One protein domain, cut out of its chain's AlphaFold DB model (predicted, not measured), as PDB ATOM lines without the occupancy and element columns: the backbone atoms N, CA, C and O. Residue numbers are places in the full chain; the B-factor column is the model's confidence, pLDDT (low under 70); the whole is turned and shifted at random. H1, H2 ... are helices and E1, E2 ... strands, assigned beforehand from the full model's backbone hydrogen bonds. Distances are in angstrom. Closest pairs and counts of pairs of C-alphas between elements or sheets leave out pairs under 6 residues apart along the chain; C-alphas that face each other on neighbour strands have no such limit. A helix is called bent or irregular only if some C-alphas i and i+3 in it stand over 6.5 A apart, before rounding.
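This is residues 117 to 273 of the 275 residues of an uncharacterized protein of Pocillopora damicornis (UniProt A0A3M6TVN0). One strongly twisted sheet of seven strands makes the core, with helices on both faces: the sheet curls round H1 on one face, H4 lies on the opposite face, and H2 and H3 lie on opposite faces too. The turn of the E3 and E4 hairpin and the loop of residues 147 to 163 reach far apart at the ends of the longest axis. The printed part has 157 residues, with four named helices and seven named strands in the order E1 H1 H2 E2 E3 E4 E5 H3 E6 H4 E7. The mixed sheet runs E1 E2 E6 E7 E5 E4 E3, and the class is mixed, helices and strands. The whole is compact, with a radius of gyration of the C-alphas of 16.4 A and spans of 55 by 39 by 32 A.

E1, residues 117 to 119, begins with C-alpha 117 at (-9.118, -36.094, -40.529). H1 is residues 120 to 126, 10.5 A, and H2 residues 133 to 146, 18.2 A. E2, residues 164 to 168, precedes E3, residues 173 to 184, 29.6 A, which bends by 58 degrees at residue 176. E4, residues 187 to 203, spans 47.1 A, and E5, residues 206 to 217, 34.7 A. H3 is residues 221 to 228. E6, residues 233 to 241, 22.8 A, bends by 57 degrees at residue 237. H4, residues 244 to 255, 17.7 A, is only just irregular: C-alphas 245 and 248 are 6.8 A apart. E7, residues 259 to 272, 26.9 A, bends by 92 degrees at residue 262 and ends with C-alpha 272 at (-4.763, -27.079, -30.324).

E1 and E2 are parallel, with N 118 and O 165 within hydrogen-bond range at 2.9 A; with H1 and H2 between, they form a strand-helix-strand unit with a right-handed crossover. E2 and E6 are antiparallel, with N 166 and O 235 at 2.8 A. E6 and E7 are antiparallel, with N 236 and O 269 at 2.8 A. E7 and E5 are parallel, with N 211 and O 259 at 2.8 A. E3, E4 and E5 form a meander, each strand the antiparallel neighbour of the one before: N 180 and O 192 are 2.8 A apart, N 199 and O 210 2.8 A. The closest C-alphas of H1 and E4 are those of Gly 124 and Arg 201, 4.8 A. H2 is on the sheet at a height of 9.8 A; its closest C-alphas to E7 are those of Ala 133 and Phe 263, 5.4 A. For H3 and E7 they are those of Phe 223 and Ala 270, 5.5 A, and for H4 and E7 those of Glu 254 and Ile 260, 6.7 A. In H2 and H3 every O i to N i+4 pair is within hydrogen-bond range; in H1 2 of 3 are, in H4 6 of 8.

The two farthest C-alphas, of Lys 150 and Asp 186, are 56.9 A apart. The printed part has no cut. The link from H2 to E2 is long, 17 residues. Mean pLDDT of the printed part is 83.5, and residues 146 to 161 are under 70.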
ATOM      1  N   GLU A 117     -10.432 -36.565 -40.964       87.44
ATOM      2  CA  GLU A 117      -9.118 -36.094 -40.529       87.44
ATOM      3  C   GLU A 117      -8.080 -36.223 -41.647       87.44
ATOM      4  O   GLU A 117      -7.726 -37.322 -42.076       87.44
ATOM      5  N   ILE A 118      -7.567 -35.086 -42.118       88.31
ATOM      6  CA  ILE A 118      -6.622 -35.012 -43.235       88.31
ATOM      7  C   ILE A 118      -5.423 -34.160 -42.818       88.31
ATOM      8  O   ILE A 118      -5.560 -33.079 -42.245       88.31
ATOM      9  N   LYS A 119      -4.208 -34.618 -43.127       89.25
ATOM     10  CA  LYS A 119      -3.004 -33.793 -42.959       89.25
ATOM     11  C   LYS A 119      -2.949 -32.744 -44.067       89.25
ATOM     12  O   LYS A 119      -3.063 -33.090 -45.240       89.25
ATOM     13  N   ASN A 120      -2.693 -31.483 -43.726       88.06
ATOM     14  CA  ASN A 120      -2.576 -30.402 -44.715       88.06
ATOM     15  C   ASN A 120      -1.500 -30.685 -45.791       88.06
ATOM     16  O   ASN A 120      -1.654 -30.329 -46.956       88.06
ATOM     17  N   GLU A 121      -0.439 -31.412 -45.429       84.81
ATOM     18  CA  GLU A 121       0.603 -31.870 -46.359       84.81
ATOM     19  C   GLU A 121       0.054 -32.805 -47.455       84.81
ATOM     20  O   GLU A 121       0.443 -32.678 -48.616       84.81
ATOM     21  N   ASN A 122      -0.907 -33.676 -47.122       84.31
ATOM     22  CA  ASN A 122      -1.520 -34.613 -48.069       84.31
ATOM     23  C   ASN A 122      -2.326 -33.884 -49.148       84.31
ATOM     24  O   ASN A 122      -2.353 -34.313 -50.301       84.31
ATOM     25  N   ILE A 123      -2.924 -32.737 -48.806       81.88
ATOM     26  CA  ILE A 123      -3.624 -31.906 -49.791       81.88
ATOM     27  C   ILE A 123      -2.644 -31.432 -50.862       81.88
ATOM     28  O   ILE A 123      -2.989 -31.377 -52.040       81.88
ATOM     29  N   GLY A 124      -1.410 -31.107 -50.474       75.50
ATOM     30  CA  GLY A 124      -0.363 -30.680 -51.394       75.50
ATOM     31  C   GLY A 124       0.052 -31.775 -52.379       75.50
ATOM     32  O   GLY A 124       0.225 -31.496 -53.567       75.50
ATOM     33  N   THR A 125       0.176 -33.015 -51.906       78.75
ATOM     34  CA  THR A 125       0.791 -34.123 -52.651       78.75
ATOM     35  C   THR A 125      -0.202 -34.976 -53.439       78.75
ATOM     36  O   THR A 125       0.079 -35.292 -54.594       78.75
ATOM     37  N   GLN A 126      -1.354 -35.321 -52.858       80.19
ATOM     38  CA  GLN A 126      -2.292 -36.293 -53.437       80.19
ATOM     39  C   GLN A 126      -3.205 -35.679 -54.508       80.19
ATOM     40  O   GLN A 126      -3.542 -36.330 -55.492       80.19
ATOM     41  N   TYR A 127      -3.560 -34.398 -54.370       82.62
ATOM     42  CA  TYR A 127      -4.615 -33.786 -55.182       82.62
ATOM     43  C   TYR A 127      -4.065 -32.876 -56.287       82.62
ATOM     44  O   TYR A 127      -3.173 -32.040 -56.076       82.62
ATOM     45  N   SER A 128      -4.636 -32.971 -57.491       79.12
ATOM     46  CA  SER A 128      -4.314 -32.090 -58.626       79.12
ATOM     47  C   SER A 128      -4.677 -30.632 -58.333       79.12
ATOM     48  O   SER A 128      -5.626 -30.369 -57.609       79.12
ATOM     49  N   LEU A 129      -3.948 -29.656 -58.886       79.44
ATOM     50  CA  LEU A 129      -4.212 -28.221 -58.654       79.44
ATOM     51  C   LEU A 129      -5.616 -27.783 -59.070       79.44
ATOM     52  O   LEU A 129      -6.160 -26.847 -58.497       79.44
ATOM     53  N   LYS A 130      -6.179 -28.468 -60.065       83.50
ATOM     54  CA  LYS A 130      -7.497 -28.174 -60.628       83.50
ATOM     55  C   LYS A 130      -8.644 -28.849 -59.872       83.50
ATOM     56  O   LYS A 130      -9.788 -28.568 -60.200       83.50
ATOM     57  N   THR A 131      -8.344 -29.714 -58.899       83.00
ATOM     58  CA  THR A 131      -9.350 -30.478 -58.155       83.00
ATOM     59  C   THR A 131     -10.321 -29.535 -57.456       83.00
ATOM     60  O   THR A 131      -9.902 -28.714 -56.637       83.00
ATOM     61  N   THR A 132     -11.601 -29.651 -57.796       85.62
ATOM     62  CA  THR A 132     -12.684 -28.834 -57.225       85.62
ATOM     63  C   THR A 132     -13.023 -29.262 -55.793       85.62
ATOM     64  O   THR A 132     -12.593 -30.321 -55.338       85.62
ATOM     65  N   ALA A 133     -13.812 -28.458 -55.067       82.56
ATOM     66  CA  ALA A 133     -14.255 -28.815 -53.715       82.56
ATOM     67  C   ALA A 133     -14.993 -30.168 -53.684       82.56
ATOM     68  O   ALA A 133     -14.724 -30.998 -52.821       82.56
ATOM     69  N   SER A 134     -15.886 -30.415 -54.649       79.62
ATOM     70  CA  SER A 134     -16.665 -31.655 -54.734       79.62
ATOM     71  C   SER A 134     -15.801 -32.874 -55.046       79.62
ATOM     72  O   SER A 134     -15.977 -33.913 -54.419       79.62
ATOM     73  N   GLU A 135     -14.847 -32.747 -55.972       82.56
ATOM     74  CA  GLU A 135     -13.912 -33.832 -56.302       82.56
ATOM     75  C   GLU A 135     -12.986 -34.151 -55.127       82.56
ATOM     76  O   GLU A 135     -12.737 -35.319 -54.841       82.56
ATOM     77  N   PHE A 136     -12.509 -33.119 -54.421       84.88
ATOM     78  CA  PHE A 136     -11.699 -33.286 -53.219       84.88
ATOM     79  C   PHE A 136     -12.463 -34.056 -52.139       84.88
ATOM     80  O   PHE A 136     -11.948 -35.039 -51.612       84.88
ATOM     81  N   LEU A 137     -13.697 -33.641 -51.831       82.19
ATOM     82  CA  LEU A 137     -14.526 -34.308 -50.826       82.19
ATOM     83  C   LEU A 137     -14.875 -35.738 -51.233       82.19
ATOM     84  O   LEU A 137     -14.820 -36.628 -50.391       82.19
ATOM     85  N   GLN A 138     -15.177 -35.968 -52.513       79.69
ATOM     86  CA  GLN A 138     -15.443 -37.305 -53.030       79.69
ATOM     87  C   GLN A 138     -14.242 -38.230 -52.817       79.69
ATOM     88  O   GLN A 138     -14.393 -39.283 -52.203       79.69
ATOM     89  N   GLN A 139     -13.057 -37.824 -53.275       79.62
ATOM     90  CA  GLN A 139     -11.836 -38.625 -53.155       79.62
ATOM     91  C   GLN A 139     -11.456 -38.855 -51.687       79.62
ATOM     92  O   GLN A 139     -11.195 -39.987 -51.288       79.62
ATOM     93  N   ALA A 140     -11.511 -37.811 -50.855       82.50
ATOM     94  CA  ALA A 140     -11.210 -37.926 -49.433       82.50
ATOM     95  C   ALA A 140     -12.194 -38.854 -48.697       82.50
ATOM     96  O   ALA A 140     -11.780 -39.658 -47.861       82.50
ATOM     97  N   CYS A 141     -13.494 -38.782 -49.002       78.50
ATOM     98  CA  CYS A 141     -14.492 -39.691 -48.434       78.50
ATOM     99  C   CYS A 141     -14.298 -41.129 -48.895       78.50
ATOM    100  O   CYS A 141     -14.406 -42.050 -48.081       78.50
ATOM    101  N   GLU A 142     -14.047 -41.326 -50.188       75.88
ATOM    102  CA  GLU A 142     -13.815 -42.651 -50.750       75.88
ATOM    103  C   GLU A 142     -12.610 -43.310 -50.072       75.88
ATOM    104  O   GLU A 142     -12.734 -44.430 -49.584       75.88
ATOM    105  N   GLU A 143     -11.496 -42.594 -49.919       78.44
ATOM    106  CA  GLU A 143     -10.282 -43.119 -49.285       78.44
ATOM    107  C   GLU A 143     -10.430 -43.372 -47.778       78.44
ATOM    108  O   GLU A 143     -10.025 -44.428 -47.285       78.44
ATOM    109  N   VAL A 144     -10.984 -42.411 -47.031       77.69
ATOM    110  CA  VAL A 144     -10.990 -42.458 -45.559       77.69
ATOM    111  C   VAL A 144     -12.150 -43.297 -45.020       77.69
ATOM    112  O   VAL A 144     -11.964 -44.080 -44.086       77.69
ATOM    113  N   CYS A 145     -13.340 -43.154 -45.606       74.00
ATOM    114  CA  CYS A 145     -14.572 -43.726 -45.064       74.00
ATOM    115  C   CYS A 145     -15.035 -44.970 -45.814       74.00
ATOM    116  O   CYS A 145     -15.421 -45.955 -45.185       74.00
ATOM    117  N   LEU A 146     -15.014 -44.936 -47.149       69.06
ATOM    118  CA  LEU A 146     -15.654 -45.973 -47.964       69.06
ATOM    119  C   LEU A 146     -14.694 -47.094 -48.367       69.06
ATOM    120  O   LEU A 146     -15.149 -48.213 -48.572       69.06
ATOM    121  N   ASN A 147     -13.381 -46.861 -48.381       67.81
ATOM    122  CA  ASN A 147     -12.385 -47.886 -48.709       67.81
ATOM    123  C   ASN A 147     -12.407 -49.074 -47.723       67.81
ATOM    124  O   ASN A 147     -12.009 -50.186 -48.051       67.81
ATOM    125  N   LYS A 148     -12.907 -48.857 -46.498       61.81
ATOM    126  CA  LYS A 148     -13.098 -49.918 -45.493       61.81
ATOM    127  C   LYS A 148     -14.432 -50.662 -45.640       61.81
ATOM    128  O   LYS A 148     -14.617 -51.705 -45.013       61.81
ATOM    129  N   SER A 149     -15.370 -50.141 -46.431       58.53
ATOM    130  CA  SER A 149     -16.667 -50.769 -46.676       58.53
ATOM    131  C   SER A 149     -16.526 -51.878 -47.719       58.53
ATOM    132  O   SER A 149     -16.017 -51.662 -48.812       58.53
ATOM    133  N   LYS A 150     -17.055 -53.071 -47.418       53.34
ATOM    134  CA  LYS A 150     -17.183 -54.164 -48.404       53.34
ATOM    135  C   LYS A 150     -18.215 -53.863 -49.497       53.34
ATOM    136  O   LYS A 150     -18.270 -54.571 -50.497       53.34
ATOM    137  N   ILE A 151     -19.055 -52.851 -49.288       53.09
ATOM    138  CA  ILE A 151     -20.102 -52.447 -50.222       53.09
ATOM    139  C   ILE A 151     -19.581 -51.233 -50.996       53.09
ATOM    140  O   ILE A 151     -19.343 -50.193 -50.366       53.09
ATOM    141  N   PRO A 152     -19.411 -51.333 -52.329       50.34
ATOM    142  CA  PRO A 152     -19.045 -50.188 -53.146       50.34
ATOM    143  C   PRO A 152     -20.196 -49.185 -53.081       50.34
ATOM    144  O   PRO A 152     -21.286 -49.429 -53.593       50.34
ATOM    145  N   SER A 153     -19.968 -48.065 -52.407       53.84
ATOM    146  CA  SER A 153     -20.913 -46.958 -52.373       53.84
ATOM    147  C   SER A 153     -20.235 -45.722 -52.935       53.84
ATOM    148  O   SER A 153     -19.053 -45.483 -52.706       53.84
ATOM    149  N   SER A 154     -20.970 -44.969 -53.747       55.88
ATOM    150  CA  SER A 154     -20.476 -43.710 -54.288       55.88
ATOM    151  C   SER A 154     -20.844 -42.587 -53.333       55.88
ATOM    152  O   SER A 154     -21.997 -42.491 -52.910       55.88
ATOM    153  N   TYR A 155     -19.894 -41.690 -53.065       55.41
ATOM    154  CA  TYR A 155     -20.138 -40.440 -52.343       55.41
ATOM    155  C   TYR A 155     -21.326 -39.643 -52.918       55.41
ATOM    156  O   TYR A 155     -22.075 -39.021 -52.167       55.41
ATOM    157  N   ALA A 156     -21.557 -39.730 -54.236       55.31
ATOM    158  CA  ALA A 156     -22.661 -39.065 -54.936       55.31
ATOM    159  C   ALA A 156     -24.064 -39.495 -54.462       55.31
ATOM    160  O   ALA A 156     -25.044 -38.831 -54.784       55.31
ATOM    161  N   LEU A 157     -24.168 -40.602 -53.721       48.00
ATOM    162  CA  LEU A 157     -25.422 -41.082 -53.136       48.00
ATOM    163  C   LEU A 157     -25.700 -40.492 -51.748       48.00
ATOM    164  O   LEU A 157     -26.715 -40.832 -51.144       48.00
ATOM    165  N   THR A 158     -24.815 -39.639 -51.225       58.31
ATOM    166  CA  THR A 158     -24.992 -39.037 -49.904       58.31
ATOM    167  C   THR A 158     -25.648 -37.666 -49.976       58.31
ATOM    168  O   THR A 158     -25.285 -36.815 -50.782       58.31
ATOM    169  N   PHE A 159     -26.622 -37.444 -49.091       58.88
ATOM    170  CA  PHE A 159     -27.318 -36.160 -48.953       58.88
ATOM    171  C   PHE A 159     -26.576 -35.167 -48.043       58.88
ATOM    172  O   PHE A 159     -27.068 -34.066 -47.800       58.88
ATOM    173  N   PHE A 160     -25.416 -35.549 -47.498       64.38
ATOM    174  CA  PHE A 160     -24.693 -34.782 -46.487       64.38
ATOM    175  C   PHE A 160     -23.296 -34.400 -46.971       64.38
ATOM    176  O   PHE A 160     -22.510 -35.262 -47.356       64.38
ATOM    177  N   THR A 161     -22.953 -33.114 -46.882       68.75
ATOM    178  CA  THR A 161     -21.578 -32.649 -47.093       68.75
ATOM    179  C   THR A 161     -20.742 -32.932 -45.838       68.75
ATOM    180  O   THR A 161     -21.028 -32.352 -44.784       68.75
ATOM    181  N   PRO A 162     -19.716 -33.793 -45.910       75.62
ATOM    182  CA  PRO A 162     -18.907 -34.189 -44.768       75.62
ATOM    183  C   PRO A 162     -18.112 -32.997 -44.234       75.62
ATOM    184  O   PRO A 162     -17.671 -32.119 -44.982       75.62
ATOM    185  N   ARG A 163     -17.897 -32.979 -42.918       84.69
ATOM    186  CA  ARG A 163     -16.977 -32.019 -42.301       84.69
ATOM    187  C   ARG A 163     -15.549 -32.519 -42.477       84.69
ATOM    188  O   ARG A 163     -15.306 -33.723 -42.471       84.69
ATOM    189  N   VAL A 164     -14.605 -31.597 -42.591       88.88
ATOM    190  CA  VAL A 164     -13.182 -31.897 -42.774       88.88
ATOM    191  C   VAL A 164     -12.395 -31.293 -41.620       88.88
ATOM    192  O   VAL A 164     -12.567 -30.122 -41.294       88.88
ATOM    193  N   SER A 165     -11.528 -32.092 -41.011       91.25
ATOM    194  CA  SER A 165     -10.578 -31.691 -39.977       91.25
ATOM    195  C   SER A 165      -9.168 -31.692 -40.554       91.25
ATOM    196  O   SER A 165      -8.585 -32.748 -40.787       91.25
ATOM    197  N   LEU A 166      -8.602 -30.507 -40.782       91.75
ATOM    198  CA  LEU A 166      -7.233 -30.369 -41.267       91.75
ATOM    199  C   LEU A 166      -6.246 -30.273 -40.113       91.75
ATOM    200  O   LEU A 166      -6.314 -29.351 -39.302       91.75
ATOM    201  N   ARG A 167      -5.284 -31.196 -40.076       93.06
ATOM    202  CA  ARG A 167      -4.130 -31.122 -39.176       93.06
ATOM    203  C   ARG A 167      -3.081 -30.201 -39.785       93.06
ATOM    204  O   ARG A 167      -2.532 -30.516 -40.846       93.06
ATOM    205  N   VAL A 168      -2.814 -29.079 -39.120       92.38
ATOM    206  CA  VAL A 168      -1.934 -28.010 -39.603       92.38
ATOM    207  C   VAL A 168      -0.870 -27.687 -38.553       92.38
ATOM    208  O   VAL A 168      -1.185 -27.489 -37.381       92.38
ATOM    209  N   LYS A 169       0.393 -27.601 -38.978       92.12
ATOM    210  CA  LYS A 169       1.498 -27.105 -38.136       92.12
ATOM    211  C   LYS A 169       1.507 -25.577 -38.124       92.12
ATOM    212  O   LYS A 169       1.174 -24.969 -39.140       92.12
ATOM    213  N   PHE A 170       1.968 -24.939 -37.048       90.00
ATOM    214  CA  PHE A 170       2.022 -23.469 -36.987       90.00
ATOM    215  C   PHE A 170       2.808 -22.852 -38.161       90.00
ATOM    216  O   PHE A 170       2.352 -21.897 -38.781       90.00
ATOM    217  N   SER A 171       3.929 -23.468 -38.557       89.81
ATOM    218  CA  SER A 171       4.759 -23.033 -39.696       89.81
ATOM    219  C   SER A 171       4.054 -23.062 -41.061       89.81
ATOM    220  O   SER A 171       4.567 -22.514 -42.039       89.81
ATOM    221  N   GLN A 172       2.890 -23.708 -41.149       91.00
ATOM    222  CA  GLN A 172       2.071 -23.785 -42.356       91.00
ATOM    223  C   GLN A 172       0.974 -22.717 -42.388       91.00
ATOM    224  O   GLN A 172       0.326 -22.564 -43.421       91.00
ATOM    225  N   ILE A 173       0.747 -21.984 -41.298       91.94
ATOM    226  CA  ILE A 173      -0.286 -20.950 -41.224       91.94
ATOM    227  C   ILE A 173       0.358 -19.601 -41.533       91.94
ATOM    228  O   ILE A 173       1.248 -19.144 -40.822       91.94
ATOM    229  N   VAL A 174      -0.109 -18.954 -42.597       91.00
ATOM    230  CA  VAL A 174       0.293 -17.594 -42.962       91.00
ATOM    231  C   VAL A 174      -0.891 -16.671 -42.731       91.00
ATOM    232  O   VAL A 174      -1.935 -16.792 -43.372       91.00
ATOM    233  N   ASP A 175      -0.733 -15.753 -41.791       87.94
ATOM    234  CA  ASP A 175      -1.732 -14.741 -41.494       87.94
ATOM    235  C   ASP A 175      -1.632 -13.587 -42.498       87.94
ATOM    236  O   ASP A 175      -0.576 -12.971 -42.629       87.94
ATOM    237  N   LEU A 176      -2.723 -13.300 -43.211       83.38
ATOM    238  CA  LEU A 176      -2.778 -12.172 -44.143       83.38
ATOM    239  C   LEU A 176      -3.112 -10.848 -43.444       83.38
ATOM    240  O   LEU A 176      -3.068  -9.802 -44.084       83.38
ATOM    241  N   ASN A 177      -3.473 -10.884 -42.156       83.06
ATOM    242  CA  ASN A 177      -3.991  -9.743 -41.401       83.06
ATOM    243  C   ASN A 177      -5.219  -9.080 -42.063       83.06
ATOM    244  O   ASN A 177      -5.463  -7.885 -41.911       83.06
ATOM    245  N   ILE A 178      -5.998  -9.866 -42.815       82.75
ATOM    246  CA  ILE A 178      -7.244  -9.432 -43.454       82.75
ATOM    247  C   ILE A 178      -8.415 -10.006 -42.662       82.75
ATOM    248  O   ILE A 178      -8.480 -11.211 -42.399       82.75
ATOM    249  N   THR A 179      -9.371  -9.149 -42.318       82.38
ATOM    250  CA  THR A 179     -10.631  -9.532 -41.680       82.38
ATOM    251  C   THR A 179     -11.807  -9.197 -42.592       82.38
ATOM    252  O   THR A 179     -11.967  -8.070 -43.057       82.38
ATOM    253  N   THR A 180     -12.655 -10.186 -42.869       78.69
ATOM    254  CA  THR A 180     -13.956  -9.948 -43.501       78.69
ATOM    255  C   THR A 180     -14.873  -9.306 -42.471       78.69
ATOM    256  O   THR A 180     -14.981  -9.818 -41.354       78.69
ATOM    257  N   SER A 181     -15.552  -8.225 -42.837       79.00
ATOM    258  CA  SER A 181     -16.505  -7.520 -41.976       79.00
ATOM    259  C   SER A 181     -17.887  -7.473 -42.616       79.00
ATOM    260  O   SER A 181     -18.013  -7.538 -43.839       79.00
ATOM    261  N   THR A 182     -18.923  -7.364 -41.789       76.94
ATOM    262  CA  THR A 182     -20.282  -7.036 -42.238       76.94
ATOM    263  C   THR A 182     -20.788  -5.814 -41.511       76.94
ATOM    264  O   THR A 182     -20.481  -5.621 -40.335       76.94
ATOM    265  N   MET A 183     -21.590  -5.018 -42.211       73.62
ATOM    266  CA  MET A 183     -22.319  -3.910 -41.609       73.62
ATOM    267  C   MET A 183     -23.486  -4.487 -40.804       73.62
ATOM    268  O   MET A 183     -24.311  -5.218 -41.356       73.62
ATOM    269  N   VAL A 184     -23.534  -4.199 -39.508       71.94
ATOM    270  CA  VAL A 184     -24.704  -4.455 -38.660       71.94
ATOM    271  C   VAL A 184     -25.185  -3.083 -38.201       71.94
ATOM    272  O   VAL A 184     -24.577  -2.474 -37.327       71.94
ATOM    273  N   GLY A 185     -26.218  -2.554 -38.863       80.00
ATOM    274  CA  GLY A 185     -26.527  -1.123 -38.790       80.00
ATOM    275  C   GLY A 185     -25.407  -0.296 -39.432       80.00
ATOM    276  O   GLY A 185     -24.968  -0.623 -40.536       80.00
ATOM    277  N   ASP A 186     -24.914   0.717 -38.715       76.25
ATOM    278  CA  ASP A 186     -23.814   1.592 -39.159       76.25
ATOM    279  C   ASP A 186     -22.417   1.104 -38.724       76.25
ATOM    280  O   ASP A 186     -21.397   1.666 -39.131       76.25
ATOM    281  N   GLU A 187     -22.335   0.033 -37.928       73.56
ATOM    282  CA  GLU A 187     -21.065  -0.480 -37.408       73.56
ATOM    283  C   GLU A 187     -20.495  -1.627 -38.258       73.56
ATOM    284  O   GLU A 187     -21.175  -2.597 -38.611       73.56
ATOM    285  N   LYS A 188     -19.189  -1.543 -38.556       76.88
ATOM    286  CA  LYS A 188     -18.418  -2.616 -39.204       76.88
ATOM    287  C   LYS A 188     -18.016  -3.665 -38.174       76.88
ATOM    288  O   LYS A 188     -17.040  -3.483 -37.448       76.88
ATOM    289  N   VAL A 189     -18.705  -4.801 -38.166       79.88
ATOM    290  CA  VAL A 189     -18.390  -5.915 -37.264       79.88
ATOM    291  C   VAL A 189     -17.456  -6.911 -37.968       79.88
ATOM    292  O   VAL A 189     -17.798  -7.406 -39.047       79.88
ATOM    293  N   PRO A 190     -16.279  -7.243 -37.399       79.56
ATOM    294  CA  PRO A 190     -15.382  -8.241 -37.973       79.56
ATOM    295  C   PRO A 190     -15.972  -9.648 -37.807       79.56
ATOM    296  O   PRO A 190     -16.209 -10.120 -36.696       79.56
ATOM    297  N   LEU A 191     -16.198 -10.342 -38.922       82.56
ATOM    298  CA  LEU A 191     -16.800 -11.675 -38.940       82.56
ATOM    299  C   LEU A 191     -15.772 -12.797 -38.886       82.56
ATOM    300  O   LEU A 191     -15.896 -13.727 -38.086       82.56
ATOM    301  N   ALA A 192     -14.769 -12.735 -39.756       86.12
ATOM    302  CA  ALA A 192     -13.801 -13.806 -39.915       86.12
ATOM    303  C   ALA A 192     -12.443 -13.268 -40.349       86.12
ATOM    304  O   ALA A 192     -12.334 -12.302 -41.099       86.12
ATOM    305  N   LYS A 193     -11.398 -13.923 -39.870       90.12
ATOM    306  CA  LYS A 193     -10.018 -13.703 -40.263       90.12
ATOM    307  C   LYS A 193      -9.679 -14.609 -41.439       90.12
ATOM    308  O   LYS A 193     -10.050 -15.787 -41.441       90.12
ATOM    309  N   ILE A 194      -8.991 -14.064 -42.433       91.56
ATOM    310  CA  ILE A 194      -8.514 -14.823 -43.586       91.56
ATOM    311  C   ILE A 194      -7.061 -15.210 -43.340       91.56
ATOM    312  O   ILE A 194      -6.203 -14.354 -43.127       91.56
ATOM    313  N   VAL A 195      -6.787 -16.507 -43.408       94.00
ATOM    314  CA  VAL A 195      -5.437 -17.066 -43.319       94.00
ATOM    315  C   VAL A 195      -5.168 -17.962 -44.518       94.00
ATOM    316  O   VAL A 195      -6.091 -18.532 -45.104       94.00
ATOM    317  N   LEU A 196      -3.902 -18.096 -44.897       93.62
ATOM    318  CA  LEU A 196      -3.469 -19.050 -45.907       93.62
ATOM    319  C   LEU A 196      -2.854 -20.265 -45.227       93.62
ATOM    320  O   LEU A 196      -1.929 -20.141 -44.427       93.62
ATOM    321  N   LEU A 197      -3.337 -21.449 -45.588       93.44
ATOM    322  CA  LEU A 197      -2.702 -22.703 -45.198       93.44
ATOM    323  C   LEU A 197      -1.758 -23.131 -46.312       93.44
ATOM    324  O   LEU A 197      -2.191 -23.467 -47.417       93.44
ATOM    325  N   LYS A 198      -0.463 -23.095 -46.022       92.94
ATOM    326  CA  LYS A 198       0.602 -23.487 -46.935       92.94
ATOM    327  C   LYS A 198       0.803 -24.997 -46.884       92.94
ATOM    328  O   LYS A 198       1.019 -25.582 -45.828       92.94
ATOM    329  N   SER A 199       0.782 -25.619 -48.048       90.25
ATOM    330  CA  SER A 199       1.133 -27.016 -48.285       90.25
ATOM    331  C   SER A 199       2.203 -27.077 -49.374       90.25
ATOM    332  O   SER A 199       2.353 -26.150 -50.170       90.25
ATOM    333  N   TRP A 200       2.989 -28.148 -49.401       86.69
ATOM    334  CA  TRP A 200       4.058 -28.317 -50.381       86.69
ATOM    335  C   TRP A 200       3.721 -29.446 -51.340       86.69
ATOM    336  O   TRP A 200       3.196 -30.484 -50.940       86.69
ATOM    337  N   ARG A 201       4.057 -29.251 -52.612       82.25
ATOM    338  CA  ARG A 201       3.908 -30.265 -53.652       82.25
ATOM    339  C   ARG A 201       5.217 -30.453 -54.391       82.25
ATOM    340  O   ARG A 201       5.771 -29.481 -54.891       82.25
ATOM    341  N   SER A 202       5.659 -31.699 -54.529       79.38
ATOM    342  CA  SER A 202       6.747 -32.048 -55.442       79.38
ATOM    343  C   SER A 202       6.179 -32.398 -56.817       79.38
ATOM    344  O   SER A 202       5.314 -33.267 -56.939       79.38
ATOM    345  N   VAL A 203       6.627 -31.702 -57.859       77.50
ATOM    346  CA  VAL A 203       6.312 -31.997 -59.263       77.50
ATOM    347  C   VAL A 203       7.633 -32.127 -60.002       77.50
ATOM    348  O   VAL A 203       8.378 -31.153 -60.108       77.50
ATOM    349  N   LYS A 204       7.924 -33.326 -60.522       82.31
ATOM    350  CA  LYS A 204       9.159 -33.613 -61.279       82.31
ATOM    351  C   LYS A 204      10.434 -33.149 -60.539       82.31
ATOM    352  O   LYS A 204      11.307 -32.533 -61.139       82.31
ATOM    353  N   GLY A 205      10.501 -33.375 -59.223       79.44
ATOM    354  CA  GLY A 205      11.649 -33.004 -58.380       79.44
ATOM    355  C   GLY A 205      11.719 -31.532 -57.951       79.44
ATOM    356  O   GLY A 205      12.621 -31.168 -57.205       79.44
ATOM    357  N   LYS A 206      10.776 -30.677 -58.375       82.25
ATOM    358  CA  LYS A 206      10.671 -29.279 -57.924       82.25
ATOM    359  C   LYS A 206       9.546 -29.122 -56.907       82.25
ATOM    360  O   LYS A 206       8.450 -29.642 -57.115       82.25
ATOM    361  N   TYR A 207       9.804 -28.371 -55.838       82.75
ATOM    362  CA  TYR A 207       8.818 -28.089 -54.796       82.75
ATOM    363  C   TYR A 207       8.075 -26.783 -55.072       82.75
ATOM    364  O   TYR A 207       8.683 -25.730 -55.248       82.75
ATOM    365  N   PHE A 208       6.749 -26.856 -55.070       83.69
ATOM    366  CA  PHE A 208       5.850 -25.721 -55.236       83.69
ATOM    367  C   PHE A 208       5.019 -25.538 -53.967       83.69
ATOM    368  O   PHE A 208       4.483 -26.505 -53.420       83.69
ATOM    369  N   GLY A 209       4.918 -24.295 -53.495       86.56
ATOM    370  CA  GLY A 209       4.048 -23.928 -52.380       86.56
ATOM    371  C   GLY A 209       2.615 -23.728 -52.863       86.56
ATOM    372  O   GLY A 209       2.362 -22.882 -53.720       86.56
ATOM    373  N   LEU A 210       1.687 -24.498 -52.310       90.00
ATOM    374  CA  LEU A 210       0.256 -24.417 -52.575       90.00
ATOM    375  C   LEU A 210      -0.452 -23.849 -51.358       90.00
ATOM    376  O   LEU A 210      -0.140 -24.222 -50.231       90.00
ATOM    377  N   HIS A 211      -1.418 -22.975 -51.584       92.38
ATOM    378  CA  HIS A 211      -2.099 -22.269 -50.512       92.38
ATOM    379  C   HIS A 211      -3.597 -22.538 -50.598       92.38
ATOM    380  O   HIS A 211      -4.193 -22.497 -51.676       92.38
ATOM    381  N   ILE A 212      -4.201 -22.816 -49.452       93.06
ATOM    382  CA  ILE A 212      -5.653 -22.868 -49.289       93.06
ATOM    383  C   ILE A 212      -6.052 -21.585 -48.577       93.06
ATOM    384  O   ILE A 212      -5.470 -21.253 -47.544       93.06
ATOM    385  N   ILE A 213      -7.026 -20.866 -49.131       93.62
ATOM    386  CA  ILE A 213      -7.633 -19.746 -48.417       93.62
ATOM    387  C   ILE A 213      -8.551 -20.333 -47.348       93.62
ATOM    388  O   ILE A 213      -9.458 -21.110 -47.650       93.62
ATOM    389  N   THR A 214      -8.315 -19.947 -46.104       93.62
ATOM    390  CA  THR A 214      -9.055 -20.443 -44.951       93.62
ATOM    391  C   THR A 214      -9.698 -19.278 -44.227       93.62
ATOM    392  O   THR A 214      -9.032 -18.316 -43.836       93.62
ATOM    393  N   ARG A 215     -11.014 -19.368 -44.052       92.31
ATOM    394  CA  ARG A 215     -11.822 -18.376 -43.345       92.31
ATOM    395  C   ARG A 215     -12.068 -18.880 -41.927       92.31
ATOM    396  O   ARG A 215     -12.705 -19.915 -41.737       92.31
ATOM    397  N   VAL A 216     -11.571 -18.143 -40.938       91.75
ATOM    398  CA  VAL A 216     -11.705 -18.481 -39.515       91.75
ATOM    399  C   VAL A 216     -12.556 -17.423 -38.811       91.75
ATOM    400  O   VAL A 216     -12.103 -16.290 -38.666       91.75
ATOM    401  N   PRO A 217     -13.779 -17.743 -38.362       90.00
ATOM    402  CA  PRO A 217     -14.614 -16.818 -37.605       90.00
ATOM    403  C   PRO A 217     -13.897 -16.259 -36.370       90.00
ATOM    404  O   PRO A 217     -13.307 -17.013 -35.595       90.00
ATOM    405  N   VAL A 218     -14.011 -14.948 -36.132       86.69
ATOM    406  CA  VAL A 218     -13.346 -14.256 -35.002       86.69
ATOM    407  C   VAL A 218     -13.831 -14.783 -33.644       86.69
ATOM    408  O   VAL A 218     -13.113 -14.746 -32.651       86.69
ATOM    409  N   LYS A 219     -15.035 -15.366 -33.604       87.12
ATOM    410  CA  LYS A 219     -15.610 -16.000 -32.407       87.12
ATOM    411  C   LYS A 219     -14.800 -17.210 -31.908       87.12
ATOM    412  O   LYS A 219     -14.965 -17.613 -30.758       87.12
ATOM    413  N   ILE A 220     -13.929 -17.799 -32.734       88.50
ATOM    414  CA  ILE A 220     -13.112 -18.964 -32.366       88.50
ATOM    415  C   ILE A 220     -11.868 -18.503 -31.590       88.50
ATOM    416  O   ILE A 220     -10.763 -18.456 -32.128       88.50
ATOM    417  N   LYS A 221     -12.040 -18.208 -30.296       88.19
ATOM    418  CA  LYS A 221     -10.955 -17.741 -29.405       88.19
ATOM    419  C   LYS A 221      -9.739 -18.675 -29.393       88.19
ATOM    420  O   LYS A 221      -8.610 -18.212 -29.511       88.19
ATOM    421  N   LYS A 222      -9.986 -19.991 -29.391       88.44
ATOM    422  CA  LYS A 222      -8.939 -21.030 -29.409       88.44
ATOM    423  C   LYS A 222      -7.968 -20.893 -30.580       88.44
ATOM    424  O   LYS A 222      -6.792 -21.179 -30.424       88.44
ATOM    425  N   PHE A 223      -8.431 -20.431 -31.744       88.88
ATOM    426  CA  PHE A 223      -7.541 -20.208 -32.884       88.88
ATOM    427  C   PHE A 223      -6.541 -19.083 -32.595       88.88
ATOM    428  O   PHE A 223      -5.355 -19.202 -32.882       88.88
ATOM    429  N   GLN A 224      -7.016 -17.989 -32.004       88.12
ATOM    430  CA  GLN A 224      -6.206 -16.813 -31.704       88.12
ATOM    431  C   GLN A 224      -5.216 -17.086 -30.562       88.12
ATOM    432  O   GLN A 224      -4.051 -16.693 -30.645       88.12
ATOM    433  N   GLU A 225      -5.655 -17.835 -29.550       89.12
ATOM    434  CA  GLU A 225      -4.807 -18.362 -28.476       89.12
ATOM    435  C   GLU A 225      -3.685 -19.242 -29.045       89.12
ATOM    436  O   GLU A 225      -2.509 -18.979 -28.795       89.12
ATOM    437  N   SER A 226      -4.016 -20.220 -29.893       88.12
ATOM    438  CA  SER A 226      -3.024 -21.113 -30.504       88.12
ATOM    439  C   SER A 226      -2.078 -20.403 -31.479       88.12
ATOM    440  O   SER A 226      -0.900 -20.750 -31.532       88.12
ATOM    441  N   MET A 227      -2.543 -19.384 -32.213       88.31
ATOM    442  CA  MET A 227      -1.672 -18.528 -33.033       88.31
ATOM    443  C   MET A 227      -0.665 -17.753 -32.173       88.31
ATOM    444  O   MET A 227       0.493 -17.614 -32.562       88.31
ATOM    445  N   THR A 228      -1.088 -17.281 -30.997       88.62
ATOM    446  CA  THR A 228      -0.223 -16.556 -30.047       88.62
ATOM    447  C   THR A 228       0.785 -17.498 -29.392       88.62
ATOM    448  O   THR A 228       1.967 -17.174 -29.291       88.62
ATOM    449  N   ALA A 229       0.339 -18.700 -29.020       89.50
ATOM    450  CA  ALA A 229       1.171 -19.756 -28.453       89.50
ATOM    451  C   ALA A 229       2.068 -20.464 -29.489       89.50
ATOM    452  O   ALA A 229       2.867 -21.318 -29.116       89.50
ATOM    453  N   LYS A 230       1.944 -20.125 -30.782       89.31
ATOM    454  CA  LYS A 230       2.657 -20.757 -31.908       89.31
ATOM    455  C   LYS A 230       2.482 -22.281 -31.973       89.31
ATOM    456  O   LYS A 230       3.390 -22.999 -32.384       89.31
ATOM    457  N   GLN A 231       1.310 -22.771 -31.577       89.56
ATOM    458  CA  GLN A 231       1.000 -24.200 -31.519       89.56
ATOM    459  C   GLN A 231       0.365 -24.705 -32.820       89.56
ATOM    460  O   GLN A 231      -0.351 -23.975 -33.515       89.56
ATOM    461  N   GLY A 232       0.608 -25.979 -33.138       89.75
ATOM    462  CA  GLY A 232      -0.129 -26.700 -34.174       89.75
ATOM    463  C   GLY A 232      -1.616 -26.828 -33.827       89.75
ATOM    464  O   GLY A 232      -2.012 -26.790 -32.661       89.75
ATOM    465  N   MET A 233      -2.466 -26.961 -34.845       93.62
ATOM    466  CA  MET A 233      -3.921 -26.965 -34.676       93.62
ATOM    467  C   MET A 233      -4.609 -27.966 -35.600       93.62
ATOM    468  O   MET A 233      -4.208 -28.185 -36.746       93.62
ATOM    469  N   LEU A 234      -5.707 -28.528 -35.106       93.38
ATOM    470  CA  LEU A 234      -6.704 -29.232 -35.895       93.38
ATOM    471  C   LEU A 234      -7.823 -28.239 -36.224       93.38
ATOM    472  O   LEU A 234      -8.543 -27.786 -35.329       93.38
ATOM    473  N   LEU A 235      -7.936 -27.877 -37.499       93.00
ATOM    474  CA  LEU A 235      -8.943 -26.955 -38.016       93.00
ATOM    475  C   LEU A 235     -10.098 -27.755 -38.615       93.00
ATOM    476  O   LEU A 235      -9.976 -28.307 -39.707       93.00
ATOM    477  N   SER A 236     -11.220 -27.812 -37.904       91.06
ATOM    478  CA  SER A 236     -12.431 -28.496 -38.353       91.06
ATOM    479  C   SER A 236     -13.395 -27.518 -39.010       91.06
ATOM    480  O   SER A 236     -13.773 -26.498 -38.424       91.06
ATOM    481  N   GLY A 237     -13.830 -27.850 -40.218       89.88
ATOM    482  CA  GLY A 237     -14.622 -26.968 -41.057       89.88
ATOM    483  C   GLY A 237     -15.363 -27.682 -42.178       89.88
ATOM    484  O   GLY A 237     -15.458 -28.911 -42.212       89.88
ATOM    485  N   ARG A 238     -15.891 -26.884 -43.101       88.19
ATOM    486  CA  ARG A 238     -16.427 -27.337 -44.390       88.19
ATOM    487  C   ARG A 238     -15.540 -26.842 -45.524       88.19
ATOM    488  O   ARG A 238     -14.927 -25.781 -45.416       88.19
ATOM    489  N   VAL A 239     -15.492 -27.611 -46.603       88.69
ATOM    490  CA  VAL A 239     -14.816 -27.205 -47.836       88.69
ATOM    491  C   VAL A 239     -15.865 -26.693 -48.806       88.69
ATOM    492  O   VAL A 239     -16.818 -27.402 -49.117       88.69
ATOM    493  N   GLU A 240     -15.683 -25.469 -49.283       86.19
ATOM    494  CA  GLU A 240     -16.589 -24.836 -50.238       86.19
ATOM    495  C   GLU A 240     -15.815 -24.311 -51.443       86.19
ATOM    496  O   GLU A 240     -14.607 -24.078 -51.387       86.19
ATOM    497  N   ASN A 241     -16.506 -24.113 -52.563       87.06
ATOM    498  CA  ASN A 241     -15.916 -23.395 -53.688       87.06
ATOM    499  C   ASN A 241     -15.602 -21.950 -53.279       87.06
ATOM    500  O   ASN A 241     -16.235 -21.403 -52.380       87.06
ATOM    501  N   ILE A 242     -14.638 -21.317 -53.953       87.69
ATOM    502  CA  ILE A 242     -14.244 -19.941 -53.622       87.69
ATOM    503  C   ILE A 242     -15.451 -18.999 -53.772       87.69
ATOM    504  O   ILE A 242     -15.928 -18.809 -54.901       87.69
ATOM    505  N   PRO A 243     -15.928 -18.389 -52.669       86.44
ATOM    506  CA  PRO A 243     -17.069 -17.487 -52.705       86.44
ATOM    507  C   PRO A 243     -16.713 -16.207 -53.468       86.44
ATOM    508  O   PRO A 243     -15.541 -15.866 -53.651       86.44
ATOM    509  N   SER A 244     -17.731 -15.502 -53.965       86.19
ATOM    510  CA  SER A 244     -17.559 -14.323 -54.826       86.19
ATOM    511  C   SER A 244     -16.690 -13.235 -54.188       86.19
ATOM    512  O   SER A 244     -15.868 -12.640 -54.884       86.19
ATOM    513  N   ASP A 245     -16.806 -13.039 -52.876       84.69
ATOM    514  CA  ASP A 245     -16.052 -12.045 -52.113       84.69
ATOM    515  C   ASP A 245     -14.544 -12.347 -52.042       84.69
ATOM    516  O   ASP A 245     -13.727 -11.429 -51.980       84.69
ATOM    517  N   LEU A 246     -14.148 -13.620 -52.155       87.69
ATOM    518  CA  LEU A 246     -12.744 -14.050 -52.133       87.69
ATOM    519  C   LEU A 246     -12.122 -14.210 -53.529       87.69
ATOM    520  O   LEU A 246     -10.909 -14.415 -53.638       87.69
ATOM    521  N   LYS A 247     -12.898 -14.074 -54.615       89.50
ATOM    522  CA  LYS A 247     -12.372 -14.194 -55.991       89.50
ATOM    523  C   LYS A 247     -11.328 -13.125 -56.316       89.50
ATOM    524  O   LYS A 247     -10.335 -13.428 -56.978       89.50
ATOM    525  N   LYS A 248     -11.528 -11.895 -55.833       89.88
ATOM    526  CA  LYS A 248     -10.571 -10.797 -56.027       89.88
ATOM    527  C   LYS A 248      -9.252 -11.080 -55.305       89.88
ATOM    528  O   LYS A 248      -8.203 -11.039 -55.942       89.88
ATOM    529  N   LEU A 249      -9.325 -11.473 -54.030       89.19
ATOM    530  CA  LEU A 249      -8.153 -11.846 -53.229       89.19
ATOM    531  C   LEU A 249      -7.366 -12.988 -53.885       89.19
ATOM    532  O   LEU A 249      -6.147 -12.919 -54.006       89.19
ATOM    533  N   ARG A 250      -8.069 -14.021 -54.364       90.69
ATOM    534  CA  ARG A 250      -7.451 -15.121 -55.110       90.69
ATOM    535  C   ARG A 250      -6.668 -14.607 -56.322       90.69
ATOM    536  O   ARG A 250      -5.514 -14.985 -56.491       90.69
ATOM    537  N   SER A 251      -7.275 -13.747 -57.143       90.94
ATOM    538  CA  SER A 251      -6.619 -13.193 -58.335       90.94
ATOM    539  C   SER A 251      -5.366 -12.384 -57.983       90.94
ATOM    540  O   SER A 251      -4.354 -12.486 -58.672       90.94
ATOM    541  N   GLU A 252      -5.405 -11.606 -56.902       91.62
ATOM    542  CA  GLU A 252      -4.256 -10.829 -56.423       91.62
ATOM    543  C   GLU A 252      -3.114 -11.730 -55.931       91.62
ATOM    544  O   GLU A 252      -1.960 -11.523 -56.316       91.62
ATOM    545  N   LEU A 253      -3.427 -12.779 -55.168       90.81
ATOM    546  CA  LEU A 253      -2.439 -13.761 -54.714       90.81
ATOM    547  C   LEU A 253      -1.824 -14.546 -55.888       90.81
ATOM    548  O   LEU A 253      -0.613 -14.771 -55.922       90.81
ATOM    549  N   GLU A 254      -2.629 -14.916 -56.887       90.88
ATOM    550  CA  GLU A 254      -2.144 -15.593 -58.096       90.88
ATOM    551  C   GLU A 254      -1.222 -14.684 -58.932       90.88
ATOM    552  O   GLU A 254      -0.196 -15.155 -59.432       90.88
ATOM    553  N   LYS A 255      -1.504 -13.373 -59.022       92.88
ATOM    554  CA  LYS A 255      -0.596 -12.387 -59.656       92.88
ATOM    555  C   LYS A 255       0.759 -12.311 -58.952       92.88
ATOM    556  O   LYS A 255       1.785 -12.144 -59.608       92.88
ATOM    557  N   GLN A 256       0.774 -12.494 -57.635       88.81
ATOM    558  CA  GLN A 256       1.990 -12.575 -56.820       88.81
ATOM    559  C   GLN A 256       2.695 -13.944 -56.905       88.81
ATOM    560  O   GLN A 256       3.639 -14.199 -56.163       88.81
ATOM    561  N   ARG A 257       2.283 -14.824 -57.832       87.00
ATOM    562  CA  ARG A 257       2.821 -16.183 -58.035       87.00
ATOM    563  C   ARG A 257       2.548 -17.152 -56.878       87.00
ATOM    564  O   ARG A 257       3.200 -18.194 -56.790       87.00
ATOM    565  N   HIS A 258       1.565 -16.870 -56.022       88.50
ATOM    566  CA  HIS A 258       1.062 -17.864 -55.077       88.50
ATOM    567  C   HIS A 258       0.057 -18.782 -55.776       88.50
ATOM    568  O   HIS A 258      -0.948 -18.333 -56.320       88.50
ATOM    569  N   PHE A 259       0.300 -20.093 -55.738       89.00
ATOM    570  CA  PHE A 259      -0.664 -21.066 -56.245       89.00
ATOM    571  C   PHE A 259      -1.784 -21.261 -55.226       89.00
ATOM    572  O   PHE A 259      -1.533 -21.778 -54.133       89.00
ATOM    573  N   ILE A 260      -3.003 -20.859 -55.586       90.38
ATOM    574  CA  ILE A 260      -4.185 -20.959 -54.727       90.38
ATOM    575  C   ILE A 260      -5.060 -22.140 -55.156       90.38
ATOM    576  O   ILE A 260      -5.316 -22.349 -56.344       90.38
ATOM    577  N   ARG A 261      -5.527 -22.929 -54.186       89.56
ATOM    578  CA  ARG A 261      -6.484 -24.020 -54.420       89.56
ATOM    579  C   ARG A 261      -7.853 -23.464 -54.832       89.56
ATOM    580  O   ARG A 261      -8.263 -22.441 -54.295       89.56
ATOM    581  N   PRO A 262      -8.602 -24.136 -55.726       89.12
ATOM    582  CA  PRO A 262      -9.894 -23.655 -56.226       89.12
ATOM    583  C   PRO A 262     -11.051 -23.862 -55.224       89.12
ATOM    584  O   PRO A 262     -12.212 -23.899 -55.623       89.12
ATOM    585  N   PHE A 263     -10.747 -23.990 -53.934       90.38
ATOM    586  CA  PHE A 263     -11.700 -24.149 -52.840       90.38
ATOM    587  C   PHE A 263     -11.167 -23.474 -51.572       90.38
ATOM    588  O   PHE A 263      -9.965 -23.212 -51.450       90.38
ATOM    589  N   VAL A 264     -12.065 -23.205 -50.631       92.25
ATOM    590  CA  VAL A 264     -11.775 -22.594 -49.333       92.25
ATOM    591  C   VAL A 264     -12.146 -23.534 -48.198       92.25
ATOM    592  O   VAL A 264     -13.064 -24.345 -48.332       92.25
ATOM    593  N   LEU A 265     -11.444 -23.411 -47.074       92.44
ATOM    594  CA  LEU A 265     -11.844 -24.049 -45.824       92.44
ATOM    595  C   LEU A 265     -12.551 -23.018 -44.945       92.44
ATOM    596  O   LEU A 265     -11.936 -22.046 -44.502       92.44
ATOM    597  N   GLU A 266     -13.825 -23.246 -44.652       91.00
ATOM    598  CA  GLU A 266     -14.549 -22.466 -43.653       91.00
ATOM    599  C   GLU A 266     -14.512 -23.188 -42.311       91.00
ATOM    600  O   GLU A 266     -15.104 -24.256 -42.143       91.00
ATOM    601  N   VAL A 267     -13.781 -22.615 -41.359       92.50
ATOM    602  CA  VAL A 267     -13.522 -23.239 -40.060       92.50
ATOM    603  C   VAL A 267     -14.674 -22.955 -39.103       92.50
ATOM    604  O   VAL A 267     -15.101 -21.818 -38.942       92.50
ATOM    605  N   PHE A 268     -15.135 -23.988 -38.406       88.88
ATOM    606  CA  PHE A 268     -16.129 -23.868 -37.334       88.88
ATOM    607  C   PHE A 268     -15.523 -24.091 -35.954       88.88
ATOM    608  O   PHE A 268     -16.026 -23.575 -34.956       88.88
ATOM    609  N   ARG A 269     -14.444 -24.875 -35.888       89.88
ATOM    610  CA  ARG A 269     -13.772 -25.230 -34.643       89.88
ATOM    611  C   ARG A 269     -12.274 -25.341 -34.878       89.88
ATOM    612  O   ARG A 269     -11.838 -25.958 -35.843       89.88
ATOM    613  N   ALA A 270     -11.502 -24.776 -33.958       91.44
ATOM    614  CA  ALA A 270     -10.068 -24.997 -33.857       91.44
ATOM    615  C   ALA A 270      -9.773 -25.709 -32.534       91.44
ATOM    616  O   ALA A 270     -10.330 -25.354 -31.487       91.44
ATOM    617  N   THR A 271      -8.914 -26.717 -32.589       91.44
ATOM    618  CA  THR A 271      -8.425 -27.454 -31.420       91.44
ATOM    619  C   THR A 271      -6.902 -27.459 -31.453       91.44
ATOM    620  O   THR A 271      -6.354 -27.868 -32.477       91.44
ATOM    621  N   PRO A 272      -6.216 -26.990 -30.394       87.88
ATOM    622  CA  PRO A 272      -4.763 -27.079 -30.324       87.88
ATOM    623  C   PRO A 272      -4.331 -28.543 -30.347       87.88
ATOM    624  O   PRO A 272      -5.066 -29.426 -29.898       87.88
ATOM    625  N   ILE A 273      -3.152 -28.786 -30.901       86.94
ATOM    626  CA  ILE A 273      -2.518 -30.096 -30.938       86.94
ATOM    627  C   ILE A 273      -1.257 -29.996 -30.093       86.94
ATOM    628  O   ILE A 273      -0.449 -29.094 -30.303       86.94
TER     629      ILE A 273